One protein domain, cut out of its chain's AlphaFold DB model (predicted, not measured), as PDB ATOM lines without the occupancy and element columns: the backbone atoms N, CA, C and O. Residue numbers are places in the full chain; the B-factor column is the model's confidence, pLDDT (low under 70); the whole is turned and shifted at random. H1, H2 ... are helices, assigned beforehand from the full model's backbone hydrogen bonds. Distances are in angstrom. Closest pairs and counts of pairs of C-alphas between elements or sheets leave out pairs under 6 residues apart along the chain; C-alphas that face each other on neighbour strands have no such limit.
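This is residues 48 to 146 of the 151 residues of an uncharacterized protein of Parcubacteria group bacterium (UniProt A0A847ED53). Three longer helices, H4, H5 and H6, run roughly along one axis with their centres in a triangle, and H2 packs obliquely on H5, with its first residue, Ile 62, reaching H4. The short H3 caps one end, at the start of H4, and H1, the helix with its centre farthest from the mean of the C-alphas, lies at the outside of the body, near H2 but touching no helix. Look for 99 printed residues with six named helices, H1 to H6 in order along the chain, and no named strand; the class is all helix. The whole is compact, with a radius of gyration of the C-alphas of 12.8 A, and the C-alphas span 38 by 26 by 21 A.

Begin with H4, residues 84 to 105, the longest helix and the hub, which touches three other helices. Beside it find H6, residues 128 to 141, which touches H4 and runs the same way at a shallow tilt of 4 degrees; the closest C-alphas, those of Leu 95 and Met 137, are 6.0 A apart. Next comes H5, residues 110 to 122, which touches H6 at a shallow tilt of 14 degrees, opposite ways, and the two form a helical hairpin. Their closest C-alphas are those of Lys 120 and Leu 134, 6.4 A apart. H4 and H5 are apart, but only just, with their closest C-alphas 8.2 A from each other. From H5 go on to H2, residues 62 to 72, which touches it at a steep tilt of 46 degrees, the same way; the closest C-alphas, those of Cys 63 and His 115, are 5.5 A apart. H2 and H4 only just touch, with 3 pairs of C-alphas within 8 A, and H4 takes part with residues 94 to 98 alone. Their closest C-alphas, those of Ile 62 and Cys 94, are 5.8 A apart, and the lines stand at a steep tilt of 42 degrees, opposite ways. The helix packing is part aligned, part crossed: of these four touching pairs, two are at a shallow tilt. H3, residues 76 to 80, touches H4 at residues 86 to 87 alone, where the closest C-alphas, those of Ala 80 and Thr 87, are 5.7 A apart. H1, residues 48 to 57, is close to H2 but not clearly touching; their closest C-alphas, those of Leu 54 and Gly 68, are 7.4 A apart. H2 and H6 are apart. In each of the six helices, every pair of O i and N i+4 is within hydrogen-bond range.

Find C-alpha 84 at (-10.217, -36.542, 314.325); from there H4 runs 31.9 A to C-alpha 105 at (-21.290, -24.934, 341.898). H6 measures 20.0 A from C-alpha 128 to C-alpha 141, which you find at (-10.826, -29.292, 336.141). H5 measures 18.8 A, H2 15.8 A and H3 6.1 A from first to last C-alpha. H1 begins at C-alpha 48, at (-21.746, -45.616, 312.038), and measures 14.1 A.

The two C-alphas farthest apart, those of Ser 49 and Pro 145, are 38.4 A from each other. The printed part, residues 48 to 146 of a chain of 151, has no cut, and each link between helices is tight. Read the B-factor column for the model's confidence: the mean pLDDT of the printed part is 80.4, and residues 48 to 60, 71 to 72 and 81 to 82 are under 70. The mean is 50 in H1 and 95 in H6.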
ATOM      1  N   VAL A  48     -21.996 -47.069 312.165       56.78
ATOM      2  CA  VAL A  48     -21.746 -45.616 312.038       56.78
ATOM      3  C   VAL A  48     -22.939 -44.797 312.541       56.78
ATOM      4  O   VAL A  48     -22.763 -43.899 313.346       56.78
ATOM      5  N   SER A  49     -24.175 -45.188 312.221       50.94
ATOM      6  CA  SER A  49     -25.375 -44.494 312.714       50.94
ATOM      7  C   SER A  49     -25.592 -44.579 314.232       50.94
ATOM      8  O   SER A  49     -26.233 -43.713 314.822       50.94
ATOM      9  N   MET A  50     -25.061 -45.607 314.903       53.28
ATOM     10  CA  MET A  50     -25.042 -45.678 316.370       53.28
ATOM     11  C   MET A  50     -23.964 -44.754 316.944       53.28
ATOM     12  O   MET A  50     -24.189 -44.159 317.993       53.28
ATOM     13  N   ILE A  51     -22.839 -44.604 316.240       55.12
ATOM     14  CA  ILE A  51     -21.769 -43.641 316.540       55.12
ATOM     15  C   ILE A  51     -22.261 -42.197 316.311       55.12
ATOM     16  O   ILE A  51     -21.959 -41.316 317.109       55.12
ATOM     17  N   GLU A  52     -23.106 -41.957 315.308       49.12
ATOM     18  CA  GLU A  52     -23.776 -40.674 315.034       49.12
ATOM     19  C   GLU A  52     -24.905 -40.363 316.034       49.12
ATOM     20  O   GLU A  52     -25.035 -39.238 316.503       49.12
ATOM     21  N   ALA A  53     -25.709 -41.348 316.445       51.22
ATOM     22  CA  ALA A  53     -26.725 -41.148 317.490       51.22
ATOM     23  C   ALA A  53     -26.085 -40.851 318.852       51.22
ATOM     24  O   ALA A  53     -26.611 -40.101 319.674       51.22
ATOM     25  N   LEU A  54     -24.908 -41.424 319.066       49.38
ATOM     26  CA  LEU A  54     -23.971 -41.012 320.083       49.38
ATOM     27  C   LEU A  54     -23.611 -39.528 319.915       49.38
ATOM     28  O   LEU A  54     -23.694 -38.823 320.900       49.38
ATOM     29  N   VAL A  55     -23.310 -39.003 318.722       43.75
ATOM     30  CA  VAL A  55     -23.031 -37.563 318.483       43.75
ATOM     31  C   VAL A  55     -24.165 -36.629 318.919       43.75
ATOM     32  O   VAL A  55     -23.883 -35.610 319.546       43.75
ATOM     33  N   GLU A  56     -25.431 -36.972 318.671       45.91
ATOM     34  CA  GLU A  56     -26.576 -36.157 319.129       45.91
ATOM     35  C   GLU A  56     -26.839 -36.272 320.643       45.91
ATOM     36  O   GLU A  56     -27.410 -35.378 321.274       45.91
ATOM     37  N   ALA A  57     -26.414 -37.386 321.236       43.19
ATOM     38  CA  ALA A  57     -26.597 -37.728 322.639       43.19
ATOM     39  C   ALA A  57     -25.399 -37.374 323.543       43.19
ATOM     40  O   ALA A  57     -25.540 -37.241 324.766       43.19
ATOM     41  N   TYR A  58     -24.217 -37.265 322.944       44.81
ATOM     42  CA  TYR A  58     -22.929 -37.029 323.569       44.81
ATOM     43  C   TYR A  58     -22.744 -35.554 323.886       44.81
ATOM     44  O   TYR A  58     -23.436 -34.664 323.401       44.81
ATOM     45  N   GLY A  59     -21.744 -35.289 324.719       48.16
ATOM     46  CA  GLY A  59     -21.148 -33.961 324.737       48.16
ATOM     47  C   GLY A  59     -21.713 -33.006 325.773       48.16
ATOM     48  O   GLY A  59     -21.343 -31.838 325.764       48.16
ATOM     49  N   ARG A  60     -22.564 -33.466 326.700       58.19
ATOM     50  CA  ARG A  60     -22.723 -32.714 327.949       58.19
ATOM     51  C   ARG A  60     -21.561 -33.039 328.876       58.19
ATOM     52  O   ARG A  60     -20.661 -32.236 328.997       58.19
ATOM     53  N   SER A  61     -21.525 -34.222 329.481       74.38
ATOM     54  CA  SER A  61     -20.538 -34.531 330.530       74.38
ATOM     55  C   SER A  61     -19.465 -35.536 330.098       74.38
ATOM     56  O   SER A  61     -19.748 -36.445 329.314       74.38
ATOM     57  N   ILE A  62     -18.273 -35.446 330.699       81.81
ATOM     58  CA  ILE A  62     -17.175 -36.426 330.559       81.81
ATOM     59  C   ILE A  62     -17.648 -37.832 330.959       81.81
ATOM     60  O   ILE A  62     -17.312 -38.830 330.324       81.81
ATOM     61  N   CYS A  63     -18.483 -37.911 331.997       79.12
ATOM     62  CA  CYS A  63     -19.072 -39.157 332.486       79.12
ATOM     63  C   CYS A  63     -19.948 -39.845 331.425       79.12
ATOM     64  O   CYS A  63     -19.870 -41.059 331.243       79.12
ATOM     65  N   SER A  64     -20.783 -39.080 330.716       72.50
ATOM     66  CA  SER A  64     -21.639 -39.610 329.649       72.50
ATOM     67  C   SER A  64     -20.820 -40.110 328.459       72.50
ATOM     68  O   SER A  64     -21.151 -41.157 327.904       72.50
ATOM     69  N   LEU A  65     -19.757 -39.381 328.099       77.00
ATOM     70  CA  LEU A  65     -18.856 -39.745 327.008       77.00
ATOM     71  C   LEU A  65     -18.188 -41.102 327.259       77.00
ATOM     72  O   LEU A  65     -18.381 -42.035 326.480       77.00
ATOM     73  N   GLU A  66     -17.480 -41.238 328.385       83.38
ATOM     74  CA  GLU A  66     -16.771 -42.477 328.734       83.38
ATOM     75  C   GLU A  66     -17.712 -43.676 328.804       83.38
ATOM     76  O   GLU A  66     -17.420 -44.729 328.242       83.38
ATOM     77  N   ARG A  67     -18.880 -43.513 329.432       75.94
ATOM     78  CA  ARG A  67     -19.845 -44.609 329.546       75.94
ATOM     79  C   ARG A  67     -20.420 -45.023 328.201       75.94
ATOM     80  O   ARG A  67     -20.728 -46.198 328.035       75.94
ATOM     81  N   GLY A  68     -20.595 -44.088 327.268       72.50
ATOM     82  CA  GLY A  68     -21.058 -44.405 325.918       72.50
ATOM     83  C   GLY A  68     -20.033 -45.190 325.128       72.50
ATOM     84  O   GLY A  68     -20.367 -46.238 324.584       72.50
ATOM     85  N   LEU A  69     -18.781 -44.733 325.162       74.88
ATOM     86  CA  LEU A  69     -17.669 -45.419 324.506       74.88
ATOM     87  C   LEU A  69     -17.504 -46.832 325.079       74.88
ATOM     88  O   LEU A  69     -17.564 -47.818 324.349       74.88
ATOM     89  N   CYS A  70     -17.451 -46.945 326.410       77.06
ATOM     90  CA  CYS A  70     -17.365 -48.225 327.108       77.06
ATOM     91  C   CYS A  70     -18.545 -49.153 326.778       77.06
ATOM     92  O   CYS A  70     -18.352 -50.350 326.562       77.06
ATOM     93  N   ALA A  71     -19.768 -48.617 326.713       68.94
ATOM     94  CA  ALA A  71     -20.945 -49.408 326.382       68.94
ATOM     95  C   ALA A  71     -20.921 -49.930 324.942       68.94
ATOM     96  O   ALA A  71     -21.496 -50.979 324.700       68.94
ATOM     97  N   LEU A  72     -20.263 -49.255 324.004       68.44
ATOM     98  CA  LEU A  72     -20.140 -49.740 322.627       68.44
ATOM     99  C   LEU A  72     -18.842 -50.503 322.357       68.44
ATOM    100  O   LEU A  72     -18.641 -50.969 321.241       68.44
ATOM    101  N   GLY A  73     -17.978 -50.653 323.364       71.06
ATOM    102  CA  GLY A  73     -16.657 -51.248 323.179       71.06
ATOM    103  C   GLY A  73     -15.740 -50.401 322.296       71.06
ATOM    104  O   GLY A  73     -14.881 -50.965 321.631       71.06
ATOM    105  N   LEU A  74     -15.943 -49.081 322.288       74.56
ATOM    106  CA  LEU A  74     -15.171 -48.111 321.515       74.56
ATOM    107  C   LEU A  74     -14.219 -47.314 322.411       74.56
ATOM    108  O   LEU A  74     -14.418 -47.184 323.623       74.56
ATOM    109  N   THR A  75     -13.217 -46.720 321.779       80.94
ATOM    110  CA  THR A  75     -12.284 -45.739 322.330       80.94
ATOM    111  C   THR A  75     -12.401 -44.414 321.576       80.94
ATOM    112  O   THR A  75     -12.997 -44.337 320.504       80.94
ATOM    113  N   LEU A  76     -11.808 -43.347 322.122       79.81
ATOM    114  CA  LEU A  76     -11.689 -42.080 321.390       79.81
ATOM    115  C   LEU A  76     -10.848 -42.232 320.117       79.81
ATOM    116  O   LEU A  76     -11.106 -41.539 319.140       79.81
ATOM    117  N   SER A  77      -9.881 -43.151 320.119       76.12
ATOM    118  CA  SER A  77      -9.060 -43.463 318.950       76.12
ATOM    119  C   SER A  77      -9.887 -44.087 317.827       76.12
ATOM    120  O   SER A  77      -9.709 -43.691 316.681       76.12
ATOM    121  N   ASP A  78     -10.826 -44.983 318.157       74.88
ATOM    122  CA  ASP A  78     -11.745 -45.578 317.173       74.88
ATOM    123  C   ASP A  78     -12.657 -44.518 316.539       74.88
ATOM    124  O   ASP A  78     -12.990 -44.597 315.366       74.88
ATOM    125  N   CYS A  79     -13.050 -43.489 317.298       71.31
ATOM    126  CA  CYS A  79     -13.820 -42.371 316.747       71.31
ATOM    127  C   CYS A  79     -12.954 -41.424 315.900       71.31
ATOM    128  O   CYS A  79     -13.412 -40.876 314.899       71.31
ATOM    129  N   ALA A  80     -11.700 -41.220 316.295       71.94
ATOM    130  CA  ALA A  80     -10.792 -40.298 315.628       71.94
ATOM    131  C   ALA A  80     -10.172 -40.846 314.339       71.94
ATOM    132  O   ALA A  80      -9.720 -40.051 313.516       71.94
ATOM    133  N   SER A  81     -10.148 -42.169 314.145       69.94
ATOM    134  CA  SER A  81      -9.777 -42.762 312.856       69.94
ATOM    135  C   SER A  81     -10.762 -42.403 311.743       69.94
ATOM    136  O   SER A  81     -10.353 -42.341 310.586       69.94
ATOM    137  N   ASP A  82     -12.023 -42.138 312.099       69.25
ATOM    138  CA  ASP A  82     -13.067 -41.732 311.157       69.25
ATOM    139  C   ASP A  82     -13.058 -40.208 310.935       69.25
ATOM    140  O   ASP A  82     -13.040 -39.752 309.792       69.25
ATOM    141  N   ASP A  83     -13.028 -39.417 312.018       78.38
ATOM    142  CA  ASP A  83     -12.897 -37.953 311.970       78.38
ATOM    143  C   ASP A  83     -12.267 -37.404 313.267       78.38
ATOM    144  O   ASP A  83     -12.916 -37.229 314.311       78.38
ATOM    145  N   LEU A  84     -10.964 -37.112 313.206       79.69
ATOM    146  CA  LEU A  84     -10.217 -36.542 314.325       79.69
ATOM    147  C   LEU A  84     -10.731 -35.146 314.713       79.69
ATOM    148  O   LEU A  84     -10.816 -34.838 315.901       79.69
ATOM    149  N   SER A  85     -11.088 -34.301 313.741       83.12
ATOM    150  CA  SER A  85     -11.502 -32.917 314.008       83.12
ATOM    151  C   SER A  85     -12.816 -32.878 314.782       83.12
ATOM    152  O   SER A  85     -12.932 -32.172 315.785       83.12
ATOM    153  N   ASP A  86     -13.794 -33.668 314.346       78.88
ATOM    154  CA  ASP A  86     -15.091 -33.788 315.009       78.88
ATOM    155  C   ASP A  86     -14.961 -34.437 316.401       78.88
ATOM    156  O   ASP A  86     -15.587 -34.004 317.376       78.88
ATOM    157  N   THR A  87     -14.069 -35.422 316.554       81.19
ATOM    158  CA  THR A  87     -13.758 -36.019 317.865       81.19
ATOM    159  C   THR A  87     -13.171 -34.989 318.841       81.19
ATOM    160  O   THR A  87     -13.600 -34.913 319.999       81.19
ATOM    161  N   LEU A  88     -12.234 -34.152 318.383       83.25
ATOM    162  CA  LEU A  88     -11.638 -33.086 319.195       83.25
ATOM    163  C   LEU A  88     -12.654 -31.994 319.564       83.25
ATOM    164  O   LEU A  88     -12.663 -31.537 320.709       83.25
ATOM    165  N   ASP A  89     -13.531 -31.589 318.643       82.06
ATOM    166  CA  ASP A  89     -14.593 -30.607 318.917       82.06
ATOM    167  C   ASP A  89     -15.541 -31.082 320.033       82.06
ATOM    168  O   ASP A  89     -15.857 -30.344 320.972       82.06
ATOM    169  N   LYS A  90     -15.927 -32.362 320.011       76.81
ATOM    170  CA  LYS A  90     -16.776 -32.959 321.055       76.81
ATOM    171  C   LYS A  90     -16.095 -33.009 322.418       76.81
ATOM    172  O   LYS A  90     -16.744 -32.747 323.436       76.81
ATOM    173  N   LEU A  91     -14.803 -33.337 322.461       85.38
ATOM    174  CA  LEU A  91     -14.024 -33.323 323.702       85.38
ATOM    175  C   LEU A  91     -13.939 -31.908 324.291       85.38
ATOM    176  O   LEU A  91     -14.157 -31.736 325.492       85.38
ATOM    177  N   LYS A  92     -13.736 -30.885 323.447       86.75
ATOM    178  CA  LYS A  92     -13.763 -29.474 323.868       86.75
ATOM    179  C   LYS A  92     -15.122 -29.080 324.448       86.75
ATOM    180  O   LYS A  92     -15.179 -28.542 325.552       86.75
ATOM    181  N   LYS A  93     -16.225 -29.438 323.787       81.12
ATOM    182  CA  LYS A  93     -17.586 -29.188 324.304       81.12
ATOM    183  C   LYS A  93     -17.848 -29.875 325.651       81.12
ATOM    184  O   LYS A  93     -18.491 -29.284 326.523       81.12
ATOM    185  N   CYS A  94     -17.314 -31.084 325.861       84.56
ATOM    186  CA  CYS A  94     -17.368 -31.749 327.169       84.56
ATOM    187  C   CYS A  94     -16.633 -30.936 328.240       84.56
ATOM    188  O   CYS A  94     -17.169 -30.737 329.331       84.56
ATOM    189  N   LEU A  95     -15.428 -30.441 327.936       89.12
ATOM    190  CA  LEU A  95     -14.667 -29.596 328.856       89.12
ATOM    191  C   LEU A  95     -15.440 -28.326 329.224       89.12
ATOM    192  O   LEU A  95     -15.619 -28.040 330.408       89.12
ATOM    193  N   GLU A  96     -15.950 -27.602 328.228       85.31
ATOM    194  CA  GLU A  96     -16.718 -26.367 328.426       85.31
ATOM    195  C   GLU A  96     -17.952 -26.580 329.312       85.31
ATOM    196  O   GLU A  96     -18.326 -25.725 330.122       85.31
ATOM    197  N   TYR A  97     -18.628 -27.719 329.168       82.88
ATOM    198  CA  TYR A  97     -19.759 -28.071 330.017       82.88
ATOM    199  C   TYR A  97     -19.341 -28.344 331.466       82.88
ATOM    200  O   TYR A  97     -19.969 -27.806 332.384       82.88
ATOM    201  N   GLU A  98     -18.305 -29.156 331.689       86.06
ATOM    202  CA  GLU A  98     -17.843 -29.474 333.043       86.06
ATOM    203  C   GLU A  98     -17.295 -28.244 333.756       86.06
ATOM    204  O   GLU A  98     -17.630 -28.003 334.916       86.06
ATOM    205  N   GLU A  99     -16.519 -27.421 333.055       89.25
ATOM    206  CA  GLU A  99     -15.954 -26.199 333.611       89.25
ATOM    207  C   GLU A  99     -17.058 -25.196 333.977       89.25
ATOM    208  O   GLU A  99     -17.068 -24.644 335.076       89.25
ATOM    209  N   ARG A 100     -18.055 -25.004 333.105       84.94
ATOM    210  CA  ARG A 100     -19.232 -24.170 333.401       84.94
ATOM    211  C   ARG A 100     -19.989 -24.660 334.634       84.94
ATOM    212  O   ARG A 100     -20.410 -23.840 335.451       84.94
ATOM    213  N   ASN A 101     -20.163 -25.972 334.790       80.69
ATOM    214  CA  ASN A 101     -20.797 -26.527 335.983       80.69
ATOM    215  C   ASN A 101     -19.935 -26.314 337.226       80.69
ATOM    216  O   ASN A 101     -20.466 -25.876 338.244       80.69
ATOM    217  N   ALA A 102     -18.627 -26.550 337.132       87.44
ATOM    218  CA  ALA A 102     -17.684 -26.344 338.223       87.44
ATOM    219  C   ALA A 102     -17.658 -24.885 338.692       87.44
ATOM    220  O   ALA A 102     -17.765 -24.631 339.890       87.44
ATOM    221  N   LYS A 103     -17.633 -23.924 337.758       89.12
ATOM    222  CA  LYS A 103     -17.773 -22.483 338.036       89.12
ATOM    223  C   LYS A 103     -19.086 -22.171 338.750       89.12
ATOM    224  O   LYS A 103     -19.096 -21.412 339.713       89.12
ATOM    225  N   LYS A 104     -20.193 -22.771 338.302       83.44
ATOM    226  CA  LYS A 104     -21.526 -22.545 338.878       83.44
ATOM    227  C   LYS A 104     -21.659 -23.082 340.306       83.44
ATOM    228  O   LYS A 104     -22.317 -22.446 341.122       83.44
ATOM    229  N   VAL A 105     -21.107 -24.261 340.595       86.62
ATOM    230  CA  VAL A 105     -21.290 -24.934 341.898       86.62
ATOM    231  C   VAL A 105     -20.105 -24.764 342.852       86.62
ATOM    232  O   VAL A 105     -20.230 -25.088 344.030       86.62
ATOM    233  N   GLY A 106     -18.972 -24.258 342.362       91.06
ATOM    234  CA  GLY A 106     -17.744 -24.025 343.124       91.06
ATOM    235  C   GLY A 106     -16.886 -25.272 343.366       91.06
ATOM    236  O   GLY A 106     -15.993 -25.230 344.207       91.06
ATOM    237  N   TYR A 107     -17.158 -26.391 342.690       90.19
ATOM    238  CA  TYR A 107     -16.409 -27.643 342.842       90.19
ATOM    239  C   TYR A 107     -16.583 -28.566 341.627       90.19
ATOM    240  O   TYR A 107     -17.564 -28.468 340.893       90.19
ATOM    241  N   VAL A 108     -15.675 -29.530 341.467       88.44
ATOM    242  CA  VAL A 108     -15.811 -30.660 340.535       88.44
ATOM    243  C   VAL A 108     -16.184 -31.924 341.308       88.44
ATOM    244  O   VAL A 108     -15.649 -32.224 342.380       88.44
ATOM    245  N   HIS A 109     -17.128 -32.702 340.780       86.69
ATOM    246  CA  HIS A 109     -17.461 -34.000 341.360       86.69
ATOM    247  C   HIS A 109     -16.346 -35.016 341.104       86.69
ATOM    248  O   HIS A 109     -15.912 -35.188 339.967       86.69
ATOM    249  N   ARG A 110     -15.963 -35.789 342.131       87.50
ATOM    250  CA  ARG A 110     -14.924 -36.834 342.014       87.50
ATOM    251  C   ARG A 110     -15.177 -37.821 340.865       87.50
ATOM    252  O   ARG A 110     -14.230 -38.292 340.246       87.50
ATOM    253  N   LEU A 111     -16.447 -38.115 340.570       83.62
ATOM    254  CA  LEU A 111     -16.830 -38.987 339.454       83.62
ATOM    255  C   LEU A 111     -16.352 -38.455 338.096       83.62
ATOM    256  O   LEU A 111     -15.940 -39.255 337.267       83.62
ATOM    257  N   ILE A 112     -16.363 -37.138 337.874       86.94
ATOM    258  CA  ILE A 112     -15.907 -36.541 336.612       86.94
ATOM    259  C   ILE A 112     -14.422 -36.831 336.392       86.94
ATOM    260  O   ILE A 112     -14.052 -37.359 335.350       86.94
ATOM    261  N   LEU A 113     -13.593 -36.580 337.409       90.56
ATOM    262  CA  LEU A 113     -12.156 -36.857 337.342       90.56
ATOM    263  C   LEU A 113     -11.870 -38.355 337.184       90.56
ATOM    264  O   LEU A 113     -10.993 -38.739 336.422       90.56
ATOM    265  N   PHE A 114     -12.644 -39.214 337.851       90.06
ATOM    266  CA  PHE A 114     -12.533 -40.662 337.681       90.06
ATOM    267  C   PHE A 114     -12.809 -41.108 336.235       90.06
ATOM    268  O   PHE A 114     -12.058 -41.912 335.689       90.06
ATOM    269  N   HIS A 115     -13.858 -40.580 335.599       87.44
ATOM    270  CA  HIS A 115     -14.166 -40.893 334.201       87.44
ATOM    271  C   HIS A 115     -13.134 -40.292 333.230       87.44
ATOM    272  O   HIS A 115     -12.807 -40.927 332.232       87.44
ATOM    273  N   LEU A 116     -12.559 -39.127 333.546       91.12
ATOM    274  CA  LEU A 116     -11.473 -38.542 332.759       91.12
ATOM    275  C   LEU A 116     -10.205 -39.407 332.779       91.12
ATOM    276  O   LEU A 116      -9.603 -39.627 331.733       91.12
ATOM    277  N   VAL A 117      -9.832 -39.951 333.942       92.75
ATOM    278  CA  VAL A 117      -8.697 -40.886 334.055       92.75
ATOM    279  C   VAL A 117      -8.904 -42.105 333.157       92.75
ATOM    280  O   VAL A 117      -7.998 -42.470 332.417       92.75
ATOM    281  N   LYS A 118     -10.109 -42.680 333.138       89.81
ATOM    282  CA  LYS A 118     -10.417 -43.810 332.253       89.81
ATOM    283  C   LYS A 118     -10.313 -43.471 330.770       89.81
ATOM    284  O   LYS A 118      -9.804 -44.279 330.001       89.81
ATOM    285  N   LEU A 119     -10.788 -42.290 330.362       89.94
ATOM    286  CA  LEU A 119     -10.630 -41.832 328.978       89.94
ATOM    287  C   LEU A 119      -9.150 -41.704 328.610       89.94
ATOM    288  O   LEU A 119      -8.763 -42.125 327.526       89.94
ATOM    289  N   LYS A 120      -8.323 -41.182 329.523       92.00
ATOM    290  CA  LYS A 120      -6.871 -41.086 329.329       92.00
ATOM    291  C   LYS A 120      -6.210 -42.452 329.195       92.00
ATOM    292  O   LYS A 120      -5.427 -42.646 328.276       92.00
ATOM    293  N   GLU A 121      -6.539 -43.394 330.076       90.81
ATOM    294  CA  GLU A 121      -6.025 -44.768 330.011       90.81
ATOM    295  C   GLU A 121      -6.398 -45.447 328.685       90.81
ATOM    296  O   GLU A 121      -5.562 -46.105 328.073       90.81
ATOM    297  N   ALA A 122      -7.628 -45.237 328.208       83.62
ATOM    298  CA  ALA A 122      -8.104 -45.778 326.936       83.62
ATOM    299  C   ALA A 122      -7.524 -45.070 325.696       83.62
ATOM    300  O   ALA A 122      -7.583 -45.627 324.603       83.62
ATOM    301  N   ALA A 123      -6.980 -43.859 325.845       86.75
ATOM    302  CA  ALA A 123      -6.371 -43.086 324.761       86.75
ATOM    303  C   ALA A 123      -4.862 -43.352 324.591       86.75
ATOM    304  O   ALA A 123      -4.247 -42.798 323.680       86.75
ATOM    305  N   ILE A 124      -4.243 -44.184 325.441       86.25
ATOM    306  CA  ILE A 124      -2.814 -44.518 325.340       86.25
ATOM    307  C   ILE A 124      -2.522 -45.151 323.973       86.25
ATOM    308  O   ILE A 124      -3.124 -46.154 323.599       86.25
ATOM    309  N   GLY A 125      -1.568 -44.570 323.240       82.69
ATOM    310  CA  GLY A 125      -1.209 -45.006 321.886       82.69
ATOM    311  C   GLY A 125      -2.155 -44.513 320.783       82.69
ATOM    312  O   GLY A 125      -1.953 -44.870 319.626       82.69
ATOM    313  N   GLY A 126      -3.166 -43.709 321.128       84.50
ATOM    314  CA  GLY A 126      -4.021 -42.993 320.182       84.50
ATOM    315  C   GLY A 126      -3.398 -41.692 319.656       84.50
ATOM    316  O   GLY A 126      -2.233 -41.403 319.940       84.50
ATOM    317  N   PRO A 127      -4.173 -40.889 318.902       88.81
ATOM    318  CA  PRO A 127      -3.735 -39.587 318.399       88.81
ATOM    319  C   PRO A 127      -3.248 -38.654 319.516       88.81
ATOM    320  O   PRO A 127      -3.925 -38.483 320.535       88.81
ATOM    321  N   THR A 128      -2.091 -38.024 319.309       93.44
ATOM    322  CA  THR A 128      -1.444 -37.142 320.294       93.44
ATOM    323  C   THR A 128      -2.360 -35.996 320.718       93.44
ATOM    324  O   THR A 128      -2.451 -35.685 321.900       93.44
ATOM    325  N   GLU A 129      -3.116 -35.431 319.782       92.06
ATOM    326  CA  GLU A 129      -4.035 -34.314 320.002       92.06
ATOM    327  C   GLU A 129      -5.156 -34.669 320.989       92.06
ATOM    328  O   GLU A 129      -5.604 -33.824 321.766       92.06
ATOM    329  N   ILE A 130      -5.605 -35.930 320.994       90.19
ATOM    330  CA  ILE A 130      -6.594 -36.415 321.965       90.19
ATOM    331  C   ILE A 130      -5.963 -36.484 323.351       90.19
ATOM    332  O   ILE A 130      -6.574 -36.049 324.326       90.19
ATOM    333  N   ILE A 131      -4.745 -37.018 323.446       93.19
ATOM    334  CA  ILE A 131      -4.018 -37.150 324.712       93.19
ATOM    335  C   ILE A 131      -3.766 -35.762 325.316       93.19
ATOM    336  O   ILE A 131      -4.089 -35.537 326.483       93.19
ATOM    337  N   GLU A 132      -3.277 -34.817 324.510       95.06
ATOM    338  CA  GLU A 132      -3.023 -33.431 324.916       95.06
ATOM    339  C   GLU A 132      -4.295 -32.731 325.409       95.06
ATOM    340  O   GLU A 132      -4.284 -32.091 326.464       95.06
ATOM    341  N   LEU A 133      -5.419 -32.898 324.702       94.94
ATOM    342  CA  LEU A 133      -6.691 -32.318 325.123       94.94
ATOM    343  C   LEU A 133      -7.203 -32.948 326.427       94.94
ATOM    344  O   LEU A 133      -7.684 -32.237 327.306       94.94
ATOM    345  N   LEU A 134      -7.070 -34.264 326.612       94.75
ATOM    346  CA  LEU A 134      -7.446 -34.918 327.872       94.75
ATOM    347  C   LEU A 134      -6.555 -34.467 329.049       94.75
ATOM    348  O   LEU A 134      -7.034 -34.359 330.184       94.75
ATOM    349  N   ASP A 135      -5.280 -34.168 328.796       95.56
ATOM    350  CA  ASP A 135      -4.373 -33.566 329.778       95.56
ATOM    351  C   ASP A 135      -4.778 -32.131 330.136       95.56
ATOM    352  O   ASP A 135      -4.832 -31.778 331.320       95.56
ATOM    353  N   GLU A 136      -5.139 -31.321 329.140       96.69
ATOM    354  CA  GLU A 136      -5.689 -29.980 329.343       96.69
ATOM    355  C   GLU A 136      -6.979 -30.027 330.169       96.69
ATOM    356  O   GLU A 136      -7.136 -29.261 331.125       96.69
ATOM    357  N   MET A 137      -7.881 -30.961 329.861       95.69
ATOM    358  CA  MET A 137      -9.115 -31.176 330.617       95.69
ATOM    359  C   MET A 137      -8.816 -31.484 332.085       95.69
ATOM    360  O   MET A 137      -9.429 -30.898 332.982       95.69
ATOM    361  N   GLN A 138      -7.846 -32.366 332.352       95.44
ATOM    362  CA  GLN A 138      -7.466 -32.727 333.719       95.44
ATOM    363  C   GLN A 138      -6.917 -31.510 334.456       95.44
ATOM    364  O   GLN A 138      -7.332 -31.240 335.585       95.44
ATOM    365  N   LYS A 139      -6.014 -30.759 333.820       96.56
ATOM    366  CA  LYS A 139      -5.424 -29.547 334.393       96.56
ATOM    367  C   LYS A 139      -6.496 -28.505 334.710       96.56
ATOM    368  O   LYS A 139      -6.531 -27.998 335.827       96.56
ATOM    369  N   THR A 140      -7.393 -28.248 333.762       95.88
ATOM    370  CA  THR A 140      -8.476 -27.264 333.883       95.88
ATOM    371  C   THR A 140      -9.448 -27.622 335.000       95.88
ATOM    372  O   THR A 140      -9.802 -26.767 335.804       95.88
ATOM    373  N   LEU A 141      -9.865 -28.884 335.113       94.38
ATOM    374  CA  LEU A 141     -10.826 -29.292 336.141       94.38
ATOM    375  C   LEU A 141     -10.197 -29.443 337.533       94.38
ATOM    376  O   LEU A 141     -10.894 -29.298 338.536       94.38
ATOM    377  N   SER A 142      -8.887 -29.687 337.617       93.75
ATOM    378  CA  SER A 142      -8.184 -29.854 338.899       93.75
ATOM    379  C   SER A 142      -7.994 -28.547 339.678       93.75
ATOM    380  O   SER A 142      -7.599 -28.599 340.839       93.75
ATOM    381  N   VAL A 143      -8.278 -27.380 339.080       95.88
ATOM    382  CA  VAL A 143      -8.222 -26.089 339.797       95.88
ATOM    383  C   VAL A 143      -9.395 -25.901 340.762       95.88
ATOM    384  O   VAL A 143      -9.331 -25.068 341.664       95.88
ATOM    385  N   TYR A 144     -10.477 -26.662 340.577       94.88
ATOM    386  CA  TYR A 144     -11.665 -26.588 341.418       94.88
ATOM    387  C   TYR A 144     -11.561 -27.576 342.591       94.88
ATOM    388  O   TYR A 144     -11.047 -28.686 342.417       94.88
ATOM    389  N   PRO A 145     -12.111 -27.242 343.775       95.94
ATOM    390  CA  PRO A 145     -12.238 -28.191 344.876       95.94
ATOM    391  C   PRO A 145     -12.936 -29.480 344.433       95.94
ATOM    392  O   PRO A 145     -13.888 -29.441 343.654       95.94
ATOM    393  N   VAL A 146     -12.505 -30.629 344.953       93.00
ATOM    394  CA  VAL A 146     -13.100 -31.926 344.605       93.00
ATOM    395  C   VAL A 146     -14.096 -32.353 345.676       93.00
ATOM    396  O   VAL A 146     -13.749 -32.458 346.850       93.00
TER     397      VAL A 146